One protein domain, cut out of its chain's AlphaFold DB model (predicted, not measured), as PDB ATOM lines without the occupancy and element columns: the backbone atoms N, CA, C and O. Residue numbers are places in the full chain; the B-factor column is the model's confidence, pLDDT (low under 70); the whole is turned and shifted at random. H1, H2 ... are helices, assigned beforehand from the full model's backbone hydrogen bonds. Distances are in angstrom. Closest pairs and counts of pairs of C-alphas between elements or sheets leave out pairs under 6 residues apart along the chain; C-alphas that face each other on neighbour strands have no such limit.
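Overview. This is residues 213 to 232 and 242 to 330 of the 357 residues of an uncharacterized protein of Plantibacter sp. PA-3-X8 (UniProt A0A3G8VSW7). Four helices, H1 to H4, make a compact body in which each packs crosswise on the next and H4 closes back on H1; from it H5 sticks out as a straight arm with residues 319 to 330. The printed part has 109 residues and five named helices, H1 to H5 in chain order, with no named strand: all helix. It is compact, with a radius of gyration of the C-alphas of 14.8 A, and its spans are 52 by 33 by 22 A, the arm adding to the length.

Arrangement. H1, residues 215 to 224, and H2, residues 250 to 257, touch at a steep tilt of 49 degrees, opposite ways; the closest C-alphas, of Trp 220 and Arg 250, are 7.2 A apart. H2 forms a helical hairpin with H3, residues 266 to 279, at 42 degrees; the closest C-alphas are those of Pro 252 and Glu 276, 4.9 A. H3 and H4, residues 286 to 300, form another, at 38 degrees, only just steep; the closest C-alphas, of Ala 270 and Arg 288, are 4.7 A apart. H4 touches H1 at 50 degrees, with the C-alphas of Ile 219 and Ala 294 closest at 4.8 A. H5, residues 313 to 330, only just touches H2, with 3 pairs of C-alphas within 8 A and residues 313 to 314 alone. H1 and H3 are apart, as are H2 and H4. Every O i to N i+4 pair is within hydrogen-bond range in H1, H2 and H5; H3 has 9 of 10 and H4 9 of 11.

Along the chain. H1 begins at C-alpha 215, (-23.282, 18.741, -36.608), and is 13.9 A long; H2 is 10.5 A, H3 20.2 A and H4 21.9 A. H5, 26.0 A, ends at C-alpha 330, (-49.451, 40.068, -44.396).

Size, cuts and confidence. The C-alphas farthest apart, of Asp 232 and Val 330, are 53.1 A apart. Residues 233 to 241 are not printed; C-alphas 232 and 242 are 8.4 A apart across the cut. The link from H4 to H5 is long. Residue 315 has a pLDDT under 70.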
ATOM      1  N   PHE A 213     -18.305  22.929 -33.312       97.31
ATOM      2  CA  PHE A 213     -18.472  22.422 -34.676       97.31
ATOM      3  C   PHE A 213     -19.948  22.373 -35.054       97.31
ATOM      4  O   PHE A 213     -20.807  22.123 -34.206       97.31
ATOM      5  N   THR A 214     -20.253  22.525 -36.342       97.69
ATOM      6  CA  THR A 214     -21.601  22.197 -36.809       97.69
ATOM      7  C   THR A 214     -21.800  20.681 -36.805       97.69
ATOM      8  O   THR A 214     -20.870  19.943 -37.152       97.69
ATOM      9  N   PRO A 215     -23.000  20.170 -36.473       97.94
ATOM     10  CA  PRO A 215     -23.282  18.741 -36.608       97.94
ATOM     11  C   PRO A 215     -23.015  18.222 -38.027       97.94
ATOM     12  O   PRO A 215     -22.511  17.113 -38.200       97.94
ATOM     13  N   PHE A 216     -23.242  19.071 -39.037       97.69
ATOM     14  CA  PHE A 216     -22.882  18.792 -40.424       97.69
ATOM     15  C   PHE A 216     -21.387  18.501 -40.580       97.69
ATOM     16  O   PHE A 216     -21.033  17.499 -41.191       97.69
ATOM     17  N   ALA A 217     -20.507  19.325 -40.002       97.00
ATOM     18  CA  ALA A 217     -19.061  19.141 -40.097       97.00
ATOM     19  C   ALA A 217     -18.595  17.805 -39.514       97.00
ATOM     20  O   ALA A 217     -17.761  17.122 -40.112       97.00
ATOM     21  N   VAL A 218     -19.161  17.414 -38.371       97.00
ATOM     22  CA  VAL A 218     -18.818  16.159 -37.690       97.00
ATOM     23  C   VAL A 218     -19.288  14.951 -38.499       97.00
ATOM     24  O   VAL A 218     -18.489  14.047 -38.757       97.00
ATOM     25  N   ILE A 219     -20.545  14.957 -38.962       97.31
ATOM     26  CA  ILE A 219     -21.093  13.872 -39.790       97.31
ATOM     27  C   ILE A 219     -20.339  13.776 -41.117       97.31
ATOM     28  O   ILE A 219     -19.894  12.693 -41.504       97.31
ATOM     29  N   TRP A 220     -20.163  14.909 -41.798       96.62
ATOM     30  CA  TRP A 220     -19.466  14.977 -43.075       96.62
ATOM     31  C   TRP A 220     -18.071  14.377 -42.952       96.62
ATOM     32  O   TRP A 220     -17.737  13.473 -43.710       96.62
ATOM     33  N   ARG A 221     -17.292  14.783 -41.945       95.31
ATOM     34  CA  ARG A 221     -15.945  14.257 -41.701       95.31
ATOM     35  C   ARG A 221     -15.933  12.743 -41.478       95.31
ATOM     36  O   ARG A 221     -15.086  12.055 -42.051       95.31
ATOM     37  N   ALA A 222     -16.850  12.232 -40.657       94.81
ATOM     38  CA  ALA A 222     -16.924  10.810 -40.320       94.81
ATOM     39  C   ALA A 222     -17.197   9.929 -41.554       94.81
ATOM     40  O   ALA A 222     -16.649   8.830 -41.667       94.81
ATOM     41  N   ILE A 223     -18.007  10.425 -42.495       94.81
ATOM     42  CA  ILE A 223     -18.381   9.699 -43.715       94.81
ATOM     43  C   ILE A 223     -17.370   9.944 -44.848       94.81
ATOM     44  O   ILE A 223     -16.984   9.006 -45.549       94.81
ATOM     45  N   TYR A 224     -16.901  11.183 -45.024       93.00
ATOM     46  CA  TYR A 224     -16.051  11.610 -46.142       93.00
ATOM     47  C   TYR A 224     -14.786  10.762 -46.256       93.00
ATOM     48  O   TYR A 224     -14.462  10.256 -47.331       93.00
ATOM     49  N   GLY A 225     -14.113  10.519 -45.127       86.88
ATOM     50  CA  GLY A 225     -12.899   9.709 -45.055       86.88
ATOM     51  C   GLY A 225     -13.095   8.234 -45.404       86.88
ATOM     52  O   GLY A 225     -12.119   7.492 -45.390       86.88
ATOM     53  N   ARG A 226     -14.312   7.783 -45.724       88.69
ATOM     54  CA  ARG A 226     -14.641   6.395 -46.089       88.69
ATOM     55  C   ARG A 226     -15.133   6.250 -47.529       88.69
ATOM     56  O   ARG A 226     -15.084   5.151 -48.078       88.69
ATOM     57  N   LEU A 227     -15.508   7.350 -48.177       88.75
ATOM     58  CA  LEU A 227     -15.946   7.350 -49.571       88.75
ATOM     59  C   LEU A 227     -14.763   7.267 -50.551       88.75
ATOM     60  O   LEU A 227     -13.646   7.703 -50.226       88.75
ATOM     61  N   PRO A 228     -14.977   6.686 -51.745       87.19
ATOM     62  CA  PRO A 228     -14.007   6.730 -52.827       87.19
ATOM     63  C   PRO A 228     -13.856   8.161 -53.344       87.19
ATOM     64  O   PRO A 228     -14.778   8.982 -53.264       87.19
ATOM     65  N   GLU A 229     -12.670   8.470 -53.848       85.62
ATOM     66  CA  GLU A 229     -12.390   9.773 -54.448       85.62
ATOM     67  C   GLU A 229     -13.079   9.910 -55.805       85.62
ATOM     68  O   GLU A 229     -13.697  10.934 -56.088       85.62
ATOM     69  N   ARG A 230     -13.026   8.842 -56.605       84.12
ATOM     70  CA  ARG A 230     -13.603   8.777 -57.948       84.12
ATOM     71  C   ARG A 230     -14.523   7.572 -58.081       84.12
ATOM     72  O   ARG A 230     -14.366   6.577 -57.379       84.12
ATOM     73  N   ALA A 231     -15.490   7.663 -58.987       78.00
ATOM     74  CA  ALA A 231     -16.471   6.600 -59.197       78.00
ATOM     75  C   ALA A 231     -15.852   5.312 -59.776       78.00
ATOM     76  O   ALA A 231     -16.407   4.235 -59.587       78.00
ATOM     77  N   ASP A 232     -14.718   5.428 -60.469       72.31
ATOM     78  CA  ASP A 232     -13.966   4.341 -61.105       72.31
ATOM     79  C   ASP A 232     -12.882   3.731 -60.200       72.31
ATOM     80  O   ASP A 232     -12.188   2.802 -60.611       72.31
ATOM     81  N   ARG A 242     -22.689   2.361 -59.037       73.56
ATOM     82  CA  ARG A 242     -22.091   3.702 -58.879       73.56
ATOM     83  C   ARG A 242     -22.081   4.116 -57.405       73.56
ATOM     84  O   ARG A 242     -23.108   4.139 -56.738       73.56
ATOM     85  N   ALA A 243     -20.885   4.367 -56.880       79.75
ATOM     86  CA  ALA A 243     -20.711   4.731 -55.486       79.75
ATOM     87  C   ALA A 243     -20.810   6.248 -55.329       79.75
ATOM     88  O   ALA A 243     -20.240   6.996 -56.128       79.75
ATOM     89  N   LEU A 244     -21.455   6.692 -54.249       88.81
ATOM     90  CA  LEU A 244     -21.340   8.075 -53.800       88.81
ATOM     91  C   LEU A 244     -19.854   8.432 -53.639       88.81
ATOM     92  O   LEU A 244     -19.122   7.753 -52.913       88.81
ATOM     93  N   THR A 245     -19.395   9.483 -54.314       90.25
ATOM     94  CA  THR A 245     -18.011   9.957 -54.188       90.25
ATOM     95  C   THR A 245     -17.887  10.984 -53.067       90.25
ATOM     96  O   THR A 245     -18.867  11.596 -52.630       90.25
ATOM     97  N   ARG A 246     -16.653  11.217 -52.615       90.19
ATOM     98  CA  ARG A 246     -16.329  12.269 -51.639       90.19
ATOM     99  C   ARG A 246     -16.865  13.648 -52.034       90.19
ATOM    100  O   ARG A 246     -17.451  14.329 -51.196       90.19
ATOM    101  N   GLY A 247     -16.686  14.040 -53.298       87.94
ATOM    102  CA  GLY A 247     -17.143  15.336 -53.813       87.94
ATOM    103  C   GLY A 247     -18.667  15.474 -53.830       87.94
ATOM    104  O   GLY A 247     -19.193  16.574 -53.690       87.94
ATOM    105  N   MET A 248     -19.390  14.356 -53.928       91.94
ATOM    106  CA  MET A 248     -20.851  14.356 -53.957       91.94
ATOM    107  C   MET A 248     -21.484  14.352 -52.567       91.94
ATOM    108  O   MET A 248     -22.597  14.845 -52.441       91.94
ATOM    109  N   LEU A 249     -20.808  13.847 -51.526       93.50
ATOM    110  CA  LEU A 249     -21.377  13.638 -50.182       93.50
ATOM    111  C   LEU A 249     -22.093  14.860 -49.597       93.50
ATOM    112  O   LEU A 249     -23.094  14.704 -48.899       93.50
ATOM    113  N   ARG A 250     -21.586  16.068 -49.863       93.94
ATOM    114  CA  ARG A 250     -22.151  17.309 -49.323       93.94
ATOM    115  C   ARG A 250     -23.645  17.435 -49.632       93.94
ATOM    116  O   ARG A 250     -24.416  17.754 -48.735       93.94
ATOM    117  N   TYR A 251     -24.051  17.147 -50.867       93.00
ATOM    118  CA  TYR A 251     -25.418  17.372 -51.337       93.00
ATOM    119  C   TYR A 251     -26.472  16.477 -50.661       93.00
ATOM    120  O   TYR A 251     -27.390  17.031 -50.052       93.00
ATOM    121  N   PRO A 252     -26.377  15.129 -50.697       95.00
ATOM    122  CA  PRO A 252     -27.344  14.279 -50.014       95.00
ATOM    123  C   PRO A 252     -27.303  14.475 -48.497       95.00
ATOM    124  O   PRO A 252     -28.342  14.373 -47.849       95.00
ATOM    125  N   LEU A 253     -26.141  14.808 -47.924       96.19
ATOM    126  CA  LEU A 253     -26.031  15.069 -46.492       96.19
ATOM    127  C   LEU A 253     -26.766  16.352 -46.075       96.19
ATOM    128  O   LEU A 253     -27.559  16.315 -45.135       96.19
ATOM    129  N   GLU A 254     -26.551  17.471 -46.776       95.38
ATOM    130  CA  GLU A 254     -27.276  18.724 -46.513       95.38
ATOM    131  C   GLU A 254     -28.787  18.566 -46.738       95.38
ATOM    132  O   GLU A 254     -29.590  19.131 -45.986       95.38
ATOM    133  N   ALA A 255     -29.184  17.798 -47.760       94.56
ATOM    134  CA  ALA A 255     -30.584  17.517 -48.052       94.56
ATOM    135  C   ALA A 255     -31.237  16.697 -46.932       94.56
ATOM    136  O   ALA A 255     -32.295  17.093 -46.443       94.56
ATOM    137  N   ALA A 256     -30.587  15.618 -46.482       96.19
ATOM    138  CA  ALA A 256     -31.088  14.747 -45.423       96.19
ATOM    139  C   ALA A 256     -31.155  15.466 -44.071       96.19
ATOM    140  O   ALA A 256     -32.190  15.438 -43.408       96.19
ATOM    141  N   MET A 257     -30.093  16.177 -43.675       97.12
ATOM    142  CA  MET A 257     -30.089  16.949 -42.427       97.12
ATOM    143  C   MET A 257     -31.153  18.049 -42.424       97.12
ATOM    144  O   MET A 257     -31.818  18.255 -41.409       97.12
ATOM    145  N   GLY A 258     -31.350  18.716 -43.565       95.19
ATOM    146  CA  GLY A 258     -32.336  19.784 -43.724       95.19
ATOM    147  C   GLY A 258     -33.795  19.325 -43.629       95.19
ATOM    148  O   GLY A 258     -34.691  20.169 -43.626       95.19
ATOM    149  N   GLN A 259     -34.079  18.021 -43.563       94.75
ATOM    150  CA  GLN A 259     -35.433  17.509 -43.304       94.75
ATOM    151  C   GLN A 259     -35.853  17.676 -41.835       94.75
ATOM    152  O   GLN A 259     -37.048  17.679 -41.547       94.75
ATOM    153  N   PHE A 260     -34.898  17.875 -40.923       95.88
ATOM    154  CA  PHE A 260     -35.146  17.900 -39.486       95.88
ATOM    155  C   PHE A 260     -34.765  19.256 -38.884       95.88
ATOM    156  O   PHE A 260     -33.688  19.790 -39.145       95.88
ATOM    157  N   ALA A 261     -35.649  19.821 -38.059       92.94
ATOM    158  CA  ALA A 261     -35.381  21.074 -37.344       92.94
ATOM    159  C   ALA A 261     -34.469  20.875 -36.117       92.94
ATOM    160  O   ALA A 261     -33.770  21.798 -35.704       92.94
ATOM    161  N   VAL A 262     -34.473  19.668 -35.551       96.19
ATOM    162  CA  VAL A 262     -33.659  19.232 -34.409       96.19
ATOM    163  C   VAL A 262     -32.992  17.903 -34.749       96.19
ATOM    164  O   VAL A 262     -33.412  17.245 -35.700       96.19
ATOM    165  N   ARG A 263     -31.970  17.502 -33.982       97.19
ATOM    166  CA  ARG A 263     -31.283  16.213 -34.162       97.19
ATOM    167  C   ARG A 263     -32.311  15.063 -34.097       97.19
ATOM    168  O   ARG A 263     -32.906  14.886 -33.034       97.19
ATOM    169  N   PRO A 264     -32.542  14.318 -35.194       97.88
ATOM    170  CA  PRO A 264     -33.449  13.172 -35.186       97.88
ATOM    171  C   PRO A 264     -32.790  11.951 -34.524       97.88
ATOM    172  O   PRO A 264     -31.618  11.989 -34.140       97.88
ATOM    173  N   ASP A 265     -33.535  10.853 -34.397       97.88
ATOM    174  CA  ASP A 265     -32.942   9.559 -34.071       97.88
ATOM    175  C   ASP A 265     -32.068   9.038 -35.228       97.88
ATOM    176  O   ASP A 265     -32.187   9.458 -36.386       97.88
ATOM    177  N   VAL A 266     -31.141   8.136 -34.895       97.50
ATOM    178  CA  VAL A 266     -30.145   7.636 -35.851       97.50
ATOM    179  C   VAL A 266     -30.782   6.881 -37.016       97.50
ATOM    180  O   VAL A 266     -30.295   7.006 -38.138       97.50
ATOM    181  N   ASP A 267     -31.874   6.151 -36.781       97.69
ATOM    182  CA  ASP A 267     -32.530   5.343 -37.808       97.69
ATOM    183  C   ASP A 267     -33.277   6.244 -38.799       97.69
ATOM    184  O   ASP A 267     -33.070   6.123 -40.008       97.69
ATOM    185  N   ALA A 268     -34.028   7.237 -38.310       97.81
ATOM    186  CA  ALA A 268     -34.680   8.246 -39.144       97.81
ATOM    187  C   ALA A 268     -33.671   9.052 -39.974       97.81
ATOM    188  O   ALA A 268     -33.908   9.326 -41.155       97.81
ATOM    189  N   PHE A 269     -32.518   9.409 -39.397       97.75
ATOM    190  CA  PHE A 269     -31.457  10.068 -40.156       97.75
ATOM    191  C   PHE A 269     -30.830   9.151 -41.207       97.75
ATOM    192  O   PHE A 269     -30.593   9.586 -42.335       97.75
ATOM    193  N   ALA A 270     -30.554   7.895 -40.857       97.19
ATOM    194  CA  ALA A 270     -29.976   6.916 -41.767       97.19
ATOM    195  C   ALA A 270     -30.913   6.632 -42.953       97.19
ATOM    196  O   ALA A 270     -30.448   6.541 -44.093       97.19
ATOM    197  N   ASP A 271     -32.223   6.550 -42.705       96.62
ATOM    198  CA  ASP A 271     -33.253   6.418 -43.735       96.62
ATOM    199  C   ASP A 271     -33.298   7.648 -44.648       96.62
ATOM    200  O   ASP A 271     -33.232   7.499 -45.872       96.62
ATOM    201  N   ALA A 272     -33.327   8.860 -44.081       96.69
ATOM    202  CA  ALA A 272     -33.312  10.102 -44.856       96.69
ATOM    203  C   ALA A 272     -32.042  10.231 -45.715       96.69
ATOM    204  O   ALA A 272     -32.121  10.545 -46.903       96.69
ATOM    205  N   LEU A 273     -30.871   9.936 -45.144       96.50
ATOM    206  CA  LEU A 273     -29.594   9.966 -45.855       96.50
ATOM    207  C   LEU A 273     -29.525   8.897 -46.948       96.50
ATOM    208  O   LEU A 273     -29.021   9.171 -48.034       96.50
ATOM    209  N   GLY A 274     -30.051   7.698 -46.689       95.00
ATOM    210  CA  GLY A 274     -30.157   6.636 -47.686       95.00
ATOM    211  C   GLY A 274     -31.056   7.028 -48.859       95.00
ATOM    212  O   GLY A 274     -30.664   6.845 -50.010       95.00
ATOM    213  N   ALA A 275     -32.222   7.614 -48.580       95.00
ATOM    214  CA  ALA A 275     -33.154   8.078 -49.605       95.00
ATOM    215  C   ALA A 275     -32.553   9.198 -50.470       95.00
ATOM    216  O   ALA A 275     -32.683   9.170 -51.694       95.00
ATOM    217  N   GLU A 276     -31.857  10.163 -49.860       95.38
ATOM    218  CA  GLU A 276     -31.168  11.215 -50.614       95.38
ATOM    219  C   GLU A 276     -29.979  10.654 -51.406       95.38
ATOM    220  O   GLU A 276     -29.839  10.973 -52.581       95.38
ATOM    221  N   ALA A 277     -29.164   9.765 -50.831       92.94
ATOM    222  CA  ALA A 277     -28.028   9.152 -51.531       92.94
ATOM    223  C   ALA A 277     -28.459   8.322 -52.756       92.94
ATOM    224  O   ALA A 277     -27.792   8.369 -53.790       92.94
ATOM    225  N   GLN A 278     -29.607   7.637 -52.695       91.69
ATOM    226  CA  GLN A 278     -30.175   6.917 -53.844       91.69
ATOM    227  C   GLN A 278     -30.495   7.839 -55.030       91.69
ATOM    228  O   GLN A 278     -30.341   7.424 -56.178       91.69
ATOM    229  N   ARG A 279     -30.879   9.103 -54.788       91.12
ATOM    230  CA  ARG A 279     -31.090  10.095 -55.864       91.12
ATOM    231  C   ARG A 279     -29.797  10.451 -56.598       91.12
ATOM    232  O   ARG A 279     -29.854  10.899 -57.737       91.12
ATOM    233  N   PHE A 280     -28.654  10.223 -55.959       86.81
ATOM    234  CA  PHE A 280     -27.317  10.359 -56.536       86.81
ATOM    235  C   PHE A 280     -26.759   9.019 -57.040       86.81
ATOM    236  O   PHE A 280     -25.547   8.869 -57.173       86.81
ATOM    237  N   GLU A 281     -27.643   8.056 -57.318       84.06
ATOM    238  CA  GLU A 281     -27.321   6.725 -57.840       84.06
ATOM    239  C   GLU A 281     -26.458   5.861 -56.896       84.06
ATOM    240  O   GLU A 281     -25.879   4.878 -57.355       84.06
ATOM    241  N   ASP A 282     -26.393   6.164 -55.587       80.56
ATOM    242  CA  ASP A 282     -25.679   5.315 -54.617       80.56
ATOM    243  C   ASP A 282     -26.438   4.007 -54.372       80.56
ATOM    244  O   ASP A 282     -27.343   3.920 -53.539       80.56
ATOM    245  N   GLN A 283     -26.048   2.958 -55.091       78.75
ATOM    246  CA  GLN A 283     -26.676   1.636 -54.980       78.75
ATOM    247  C   GLN A 283     -26.222   0.860 -53.735       78.75
ATOM    248  O   GLN A 283     -26.837  -0.138 -53.369       78.75
ATOM    249  N   ASN A 284     -25.163   1.313 -53.060       74.75
ATOM    250  CA  ASN A 284     -24.495   0.539 -52.012       74.75
ATOM    251  C   ASN A 284     -25.000   0.846 -50.597       74.75
ATOM    252  O   ASN A 284     -24.464   0.294 -49.635       74.75
ATOM    253  N   LEU A 285     -25.981   1.750 -50.456       83.00
ATOM    254  CA  LEU A 285     -26.484   2.256 -49.168       83.00
ATOM    255  C   LEU A 285     -25.346   2.679 -48.222       83.00
ATOM    256  O   LEU A 285     -25.465   2.607 -46.997       83.00
ATOM    257  N   PHE A 286     -24.211   3.104 -48.780       83.94
ATOM    258  CA  PHE A 286     -22.992   3.273 -48.004       83.94
ATOM    259  C   PHE A 286     -23.164   4.424 -47.019       83.94
ATOM    260  O   PHE A 286     -22.840   4.289 -45.840       83.94
ATOM    261  N   ALA A 287     -23.737   5.537 -47.475       84.00
ATOM    262  CA  ALA A 287     -24.016   6.684 -46.619       84.00
ATOM    263  C   ALA A 287     -24.917   6.306 -45.424       84.00
ATOM    264  O   ALA A 287     -24.614   6.689 -44.295       84.00
ATOM    265  N   ARG A 288     -25.945   5.472 -45.653       90.56
ATOM    266  CA  ARG A 288     -26.847   4.954 -44.610       90.56
ATOM    267  C   ARG A 288     -26.085   4.183 -43.531       90.56
ATOM    268  O   ARG A 288     -26.241   4.484 -42.355       90.56
ATOM    269  N   PHE A 289     -25.230   3.226 -43.900       90.62
ATOM    270  CA  PHE A 289     -24.483   2.440 -42.906       90.62
ATOM    271  C   PHE A 289     -23.492   3.277 -42.095       90.62
ATOM    272  O   PHE A 289     -23.270   3.011 -40.916       90.62
ATOM    273  N   ASN A 290     -22.919   4.318 -42.700       93.12
ATOM    274  CA  ASN A 290     -21.980   5.196 -42.008       93.12
ATOM    275  C   ASN A 290     -22.667   6.248 -41.118       93.12
ATOM    276  O   ASN A 290     -21.974   6.954 -40.384       93.12
ATOM    277  N   ALA A 291     -24.003   6.332 -41.127       95.44
ATOM    278  CA  ALA A 291     -24.758   7.219 -40.244       95.44
ATOM    279  C   ALA A 291     -24.550   6.878 -38.758       95.44
ATOM    280  O   ALA A 291     -24.403   7.789 -37.946       95.44
ATOM    281  N   TYR A 292     -24.451   5.591 -38.403       95.50
ATOM    282  CA  TYR A 292     -24.226   5.159 -37.018       95.50
ATOM    283  C   TYR A 292     -22.874   5.635 -36.478       95.50
ATOM    284  O   TYR A 292     -22.797   6.204 -35.391       95.50
ATOM    285  N   ASP A 293     -21.810   5.484 -37.268       93.56
ATOM    286  CA  ASP A 293     -20.478   5.956 -36.882       93.56
ATOM    287  C   ASP A 293     -20.399   7.486 -36.837       93.56
ATOM    288  O   ASP A 293     -19.689   8.049 -35.998       93.56
ATOM    289  N   ALA A 294     -21.151   8.168 -37.704       96.12
ATOM    290  CA  ALA A 294     -21.296   9.614 -37.650       96.12
ATOM    291  C   ALA A 294     -22.039  10.079 -36.385       96.12
ATOM    292  O   ALA A 294     -21.639  11.075 -35.784       96.12
ATOM    293  N   TYR A 295     -23.061   9.348 -35.935       97.25
ATOM    294  CA  TYR A 295     -23.754   9.627 -34.672       97.25
ATOM    295  C   TYR A 295     -22.851   9.385 -33.466       97.25
ATOM    296  O   TYR A 295     -22.754  10.255 -32.606       97.25
ATOM    297  N   ALA A 296     -22.087   8.291 -33.458       95.25
ATOM    298  CA  ALA A 296     -21.076   8.065 -32.429       95.25
ATOM    299  C   ALA A 296     -20.012   9.183 -32.410       95.25
ATOM    300  O   ALA A 296     -19.490   9.538 -31.354       95.25
ATOM    301  N   ALA A 297     -19.677   9.760 -33.570       94.94
ATOM    302  CA  ALA A 297     -18.798  10.924 -33.642       94.94
ATOM    303  C   ALA A 297     -19.445  12.196 -33.071       94.94
ATOM    304  O   ALA A 297     -18.752  12.941 -32.383       94.94
ATOM    305  N   LEU A 298     -20.743  12.423 -33.308       96.75
ATOM    306  CA  LEU A 298     -21.494  13.517 -32.682       96.75
ATOM    307  C   LEU A 298     -21.532  13.379 -31.161       96.75
ATOM    308  O   LEU A 298     -21.264  14.354 -30.469       96.75
ATOM    309  N   ASP A 299     -21.807  12.180 -30.650       96.25
ATOM    310  CA  ASP A 299     -21.914  11.934 -29.206       96.25
ATOM    311  C   ASP A 299     -20.577  12.174 -28.494       96.25
ATOM    312  O   ASP A 299     -20.528  12.797 -27.439       96.25
ATOM    313  N   ARG A 300     -19.453  11.796 -29.119       93.56
ATOM    314  CA  ARG A 300     -18.112  12.135 -28.605       93.56
ATOM    315  C   ARG A 300     -17.817  13.637 -28.577       93.56
ATOM    316  O   ARG A 300     -16.883  14.049 -27.895       93.56
ATOM    317  N   MET A 301     -18.550  14.434 -29.350       94.88
ATOM    318  CA  MET A 301     -18.410  15.889 -29.423       94.88
ATOM    319  C   MET A 301     -19.533  16.625 -28.681       94.88
ATOM    320  O   MET A 301     -19.660  17.840 -28.834       94.88
ATOM    321  N   GLU A 302     -20.337  15.929 -27.874       94.19
ATOM    322  CA  GLU A 302     -21.380  16.554 -27.061       94.19
ATOM    323  C   GLU A 302     -20.801  17.690 -26.194       94.19
ATOM    324  O   GLU A 302     -19.705  17.593 -25.645       94.19
ATOM    325  N   GLY A 303     -21.506  18.825 -26.138       94.31
ATOM    326  CA  GLY A 303     -21.015  20.059 -25.505       94.31
ATOM    327  C   GLY A 303     -20.093  20.920 -26.382       94.31
ATOM    328  O   GLY A 303     -19.818  22.067 -26.033       94.31
ATOM    329  N   HIS A 304     -19.673  20.415 -27.545       96.06
ATOM    330  CA  HIS A 304     -18.858  21.126 -28.539       96.06
ATOM    331  C   HIS A 304     -19.562  21.262 -29.896       96.06
ATOM    332  O   HIS A 304     -18.913  21.478 -30.921       96.06
ATOM    333  N   LEU A 305     -20.888  21.126 -29.916       97.31
ATOM    334  CA  LEU A 305     -21.712  21.247 -31.115       97.31
ATOM    335  C   LEU A 305     -22.533  22.534 -31.083       97.31
ATOM    336  O   LEU A 305     -23.014  22.951 -30.030       97.31
ATOM    337  N   THR A 306     -22.716  23.145 -32.249       97.19
ATOM    338  CA  THR A 306     -23.763  24.152 -32.458       97.19
ATOM    339  C   THR A 306     -25.133  23.482 -32.599       97.19
ATOM    340  O   THR A 306     -25.241  22.257 -32.675       97.19
ATOM    341  N   ASP A 307     -26.182  24.291 -32.745       96.19
ATOM    342  CA  ASP A 307     -27.512  23.797 -33.107       96.19
ATOM    343  C   ASP A 307     -27.491  22.997 -34.421       96.19
ATOM    344  O   ASP A 307     -26.702  23.276 -35.329       96.19
ATOM    345  N   TRP A 308     -28.407  22.025 -34.536       95.75
ATOM    346  CA  TRP A 308     -28.522  21.098 -35.673       95.75
ATOM    347  C   TRP A 308     -28.560  21.788 -37.039       95.75
ATOM    348  O   TRP A 308     -27.941  21.326 -37.996       95.75
ATOM    349  N   THR A 309     -29.281  22.904 -37.123       92.81
ATOM    350  CA  THR A 309     -29.538  23.618 -38.378       92.81
ATOM    351  C   THR A 309     -28.491  24.679 -38.702       92.81
ATOM    352  O   THR A 309     -28.518  25.256 -39.789       92.81
ATOM    353  N   PHE A 310     -27.555  24.950 -37.789       92.62
ATOM    354  CA  PHE A 310     -26.580  26.015 -37.969       92.62
ATOM    355  C   PHE A 310     -25.605  25.691 -39.113       92.62
ATOM    356  O   PHE A 310     -24.929  24.661 -39.114       92.62
ATOM    357  N   GLY A 311     -25.519  26.597 -40.090       83.88
ATOM    358  CA  GLY A 311     -24.646  26.458 -41.259       83.88
ATOM    359  C   GLY A 311     -25.187  25.560 -42.378       83.88
ATOM    360  O   GLY A 311     -24.464  25.329 -43.348       83.88
ATOM    361  N   LEU A 312     -26.430  25.065 -42.277       89.06
ATOM    362  CA  LEU A 312     -27.090  24.332 -43.360       89.06
ATOM    363  C   LEU A 312     -27.695  25.300 -44.387       89.06
ATOM    364  O   LEU A 312     -28.711  25.946 -44.124       89.06
ATOM    365  N   VAL A 313     -27.139  25.318 -45.603       81.56
ATOM    366  CA  VAL A 313     -27.617  26.173 -46.709       81.56
ATOM    367  C   VAL A 313     -29.094  25.916 -47.029       81.56
ATOM    368  O   VAL A 313     -29.871  26.849 -47.237       81.56
ATOM    369  N   SER A 314     -29.505  24.645 -47.039       71.94
ATOM    370  CA  SER A 314     -30.884  24.233 -47.328       71.94
ATOM    371  C   SER A 314     -31.897  24.819 -46.338       71.94
ATOM    372  O   SER A 314     -33.009  25.178 -46.735       71.94
ATOM    373  N   PHE A 315     -31.516  24.961 -45.069       69.44
ATOM    374  CA  PHE A 315     -32.377  25.510 -44.027       69.44
ATOM    375  C   PHE A 315     -32.462  27.035 -44.105       69.44
ATOM    376  O   PHE A 315     -33.558  27.588 -44.004       69.44
ATOM    377  N   ASP A 316     -31.343  27.712 -44.376       76.94
ATOM    378  CA  ASP A 316     -31.318  29.164 -44.583       76.94
ATOM    379  C   ASP A 316     -32.201  29.577 -45.769       76.94
ATOM    380  O   ASP A 316     -32.987  30.523 -45.669       76.94
ATOM    381  N   LEU A 317     -32.154  28.814 -46.868       75.56
ATOM    382  CA  LEU A 317     -33.014  29.037 -48.032       75.56
ATOM    383  C   LEU A 317     -34.497  28.802 -47.721       75.56
ATOM    384  O   LEU A 317     -35.337  29.600 -48.144       75.56
ATOM    385  N   ARG A 318     -34.840  27.740 -46.977       74.88
ATOM    386  CA  ARG A 318     -36.230  27.489 -46.552       74.88
ATOM    387  C   ARG A 318     -36.736  28.596 -45.638       74.88
ATOM    388  O   ARG A 318     -37.772  29.176 -45.934       74.88
ATOM    389  N   ARG A 319     -35.968  28.975 -44.615       72.12
ATOM    390  CA  ARG A 319     -36.309  30.077 -43.703       72.12
ATOM    391  C   ARG A 319     -36.524  31.388 -44.463       72.12
ATOM    392  O   ARG A 319     -37.493  32.091 -44.194       72.12
ATOM    393  N   ALA A 320     -35.665  31.704 -45.434       74.69
ATOM    394  CA  ALA A 320     -35.834  32.882 -46.283       74.69
ATOM    395  C   ALA A 320     -37.102  32.803 -47.150       74.69
ATOM    396  O   ALA A 320     -37.801  33.805 -47.314       74.69
ATOM    397  N   ARG A 321     -37.424  31.621 -47.692       81.62
ATOM    398  CA  ARG A 321     -38.654  31.393 -48.464       81.62
ATOM    399  C   ARG A 321     -39.901  31.556 -47.598       81.62
ATOM    400  O   ARG A 321     -40.827  32.249 -48.007       81.62
ATOM    401  N   ASP A 322     -39.902  30.963 -46.411       84.06
ATOM    402  CA  ASP A 322     -41.033  30.997 -45.486       84.06
ATOM    403  C   ASP A 322     -41.250  32.415 -44.936       84.06
ATOM    404  O   ASP A 322     -42.386  32.876 -44.854       84.06
ATOM    405  N   ALA A 323     -40.174  33.166 -44.672       81.00
ATOM    406  CA  ALA A 323     -40.253  34.580 -44.305       81.00
ATOM    407  C   ALA A 323     -40.864  35.442 -45.424       81.00
ATOM    408  O   ALA A 323     -41.713  36.291 -45.151       81.00
ATOM    409  N   ARG A 324     -40.486  35.202 -46.688       84.56
ATOM    410  CA  ARG A 324     -41.094  35.883 -47.847       84.56
ATOM    411  C   ARG A 324     -42.569  35.521 -48.012       84.56
ATOM    412  O   ARG A 324     -43.375  36.404 -48.284       84.56
ATOM    413  N   ALA A 325     -42.931  34.251 -47.823       84.88
ATOM    414  CA  ALA A 325     -44.322  33.805 -47.881       84.88
ATOM    415  C   ALA A 325     -45.172  34.439 -46.764       84.88
ATOM    416  O   ALA A 325     -46.285  34.893 -47.020       84.88
ATOM    417  N   ALA A 326     -44.627  34.543 -45.548       85.00
ATOM    418  CA  ALA A 326     -45.284  35.224 -44.437       85.00
ATOM    419  C   ALA A 326     -45.483  36.722 -44.724       85.00
ATOM    420  O   ALA A 326     -46.589  37.229 -44.552       85.00
ATOM    421  N   GLN A 327     -44.460  37.420 -45.232       87.31
ATOM    422  CA  GLN A 327     -44.573  38.831 -45.630       87.31
ATOM    423  C   GLN A 327     -45.629  39.043 -46.722       87.31
ATOM    424  O   GLN A 327     -46.439  39.957 -46.607       87.31
ATOM    425  N   ALA A 328     -45.679  38.168 -47.732       85.62
ATOM    426  CA  ALA A 328     -46.703  38.220 -48.775       85.62
ATOM    427  C   ALA A 328     -48.120  38.007 -48.209       85.62
ATOM    428  O   ALA A 328     -49.054  38.684 -48.625       85.62
ATOM    429  N   SER A 329     -48.280  37.115 -47.224       85.50
ATOM    430  CA  SER A 329     -49.579  36.887 -46.574       85.50
ATOM    431  C   SER A 329     -50.053  38.062 -45.710       85.50
ATOM    432  O   SER A 329     -51.256  38.261 -45.572       85.50
ATOM    433  N   VAL A 330     -49.126  38.838 -45.136       85.75
ATOM    434  CA  VAL A 330     -49.451  40.068 -44.396       85.75
ATOM    435  C   VAL A 330     -49.828  41.180 -45.373       85.75
ATOM    436  O   VAL A 330     -50.881  41.778 -45.206       85.75
TER     437      VAL A 330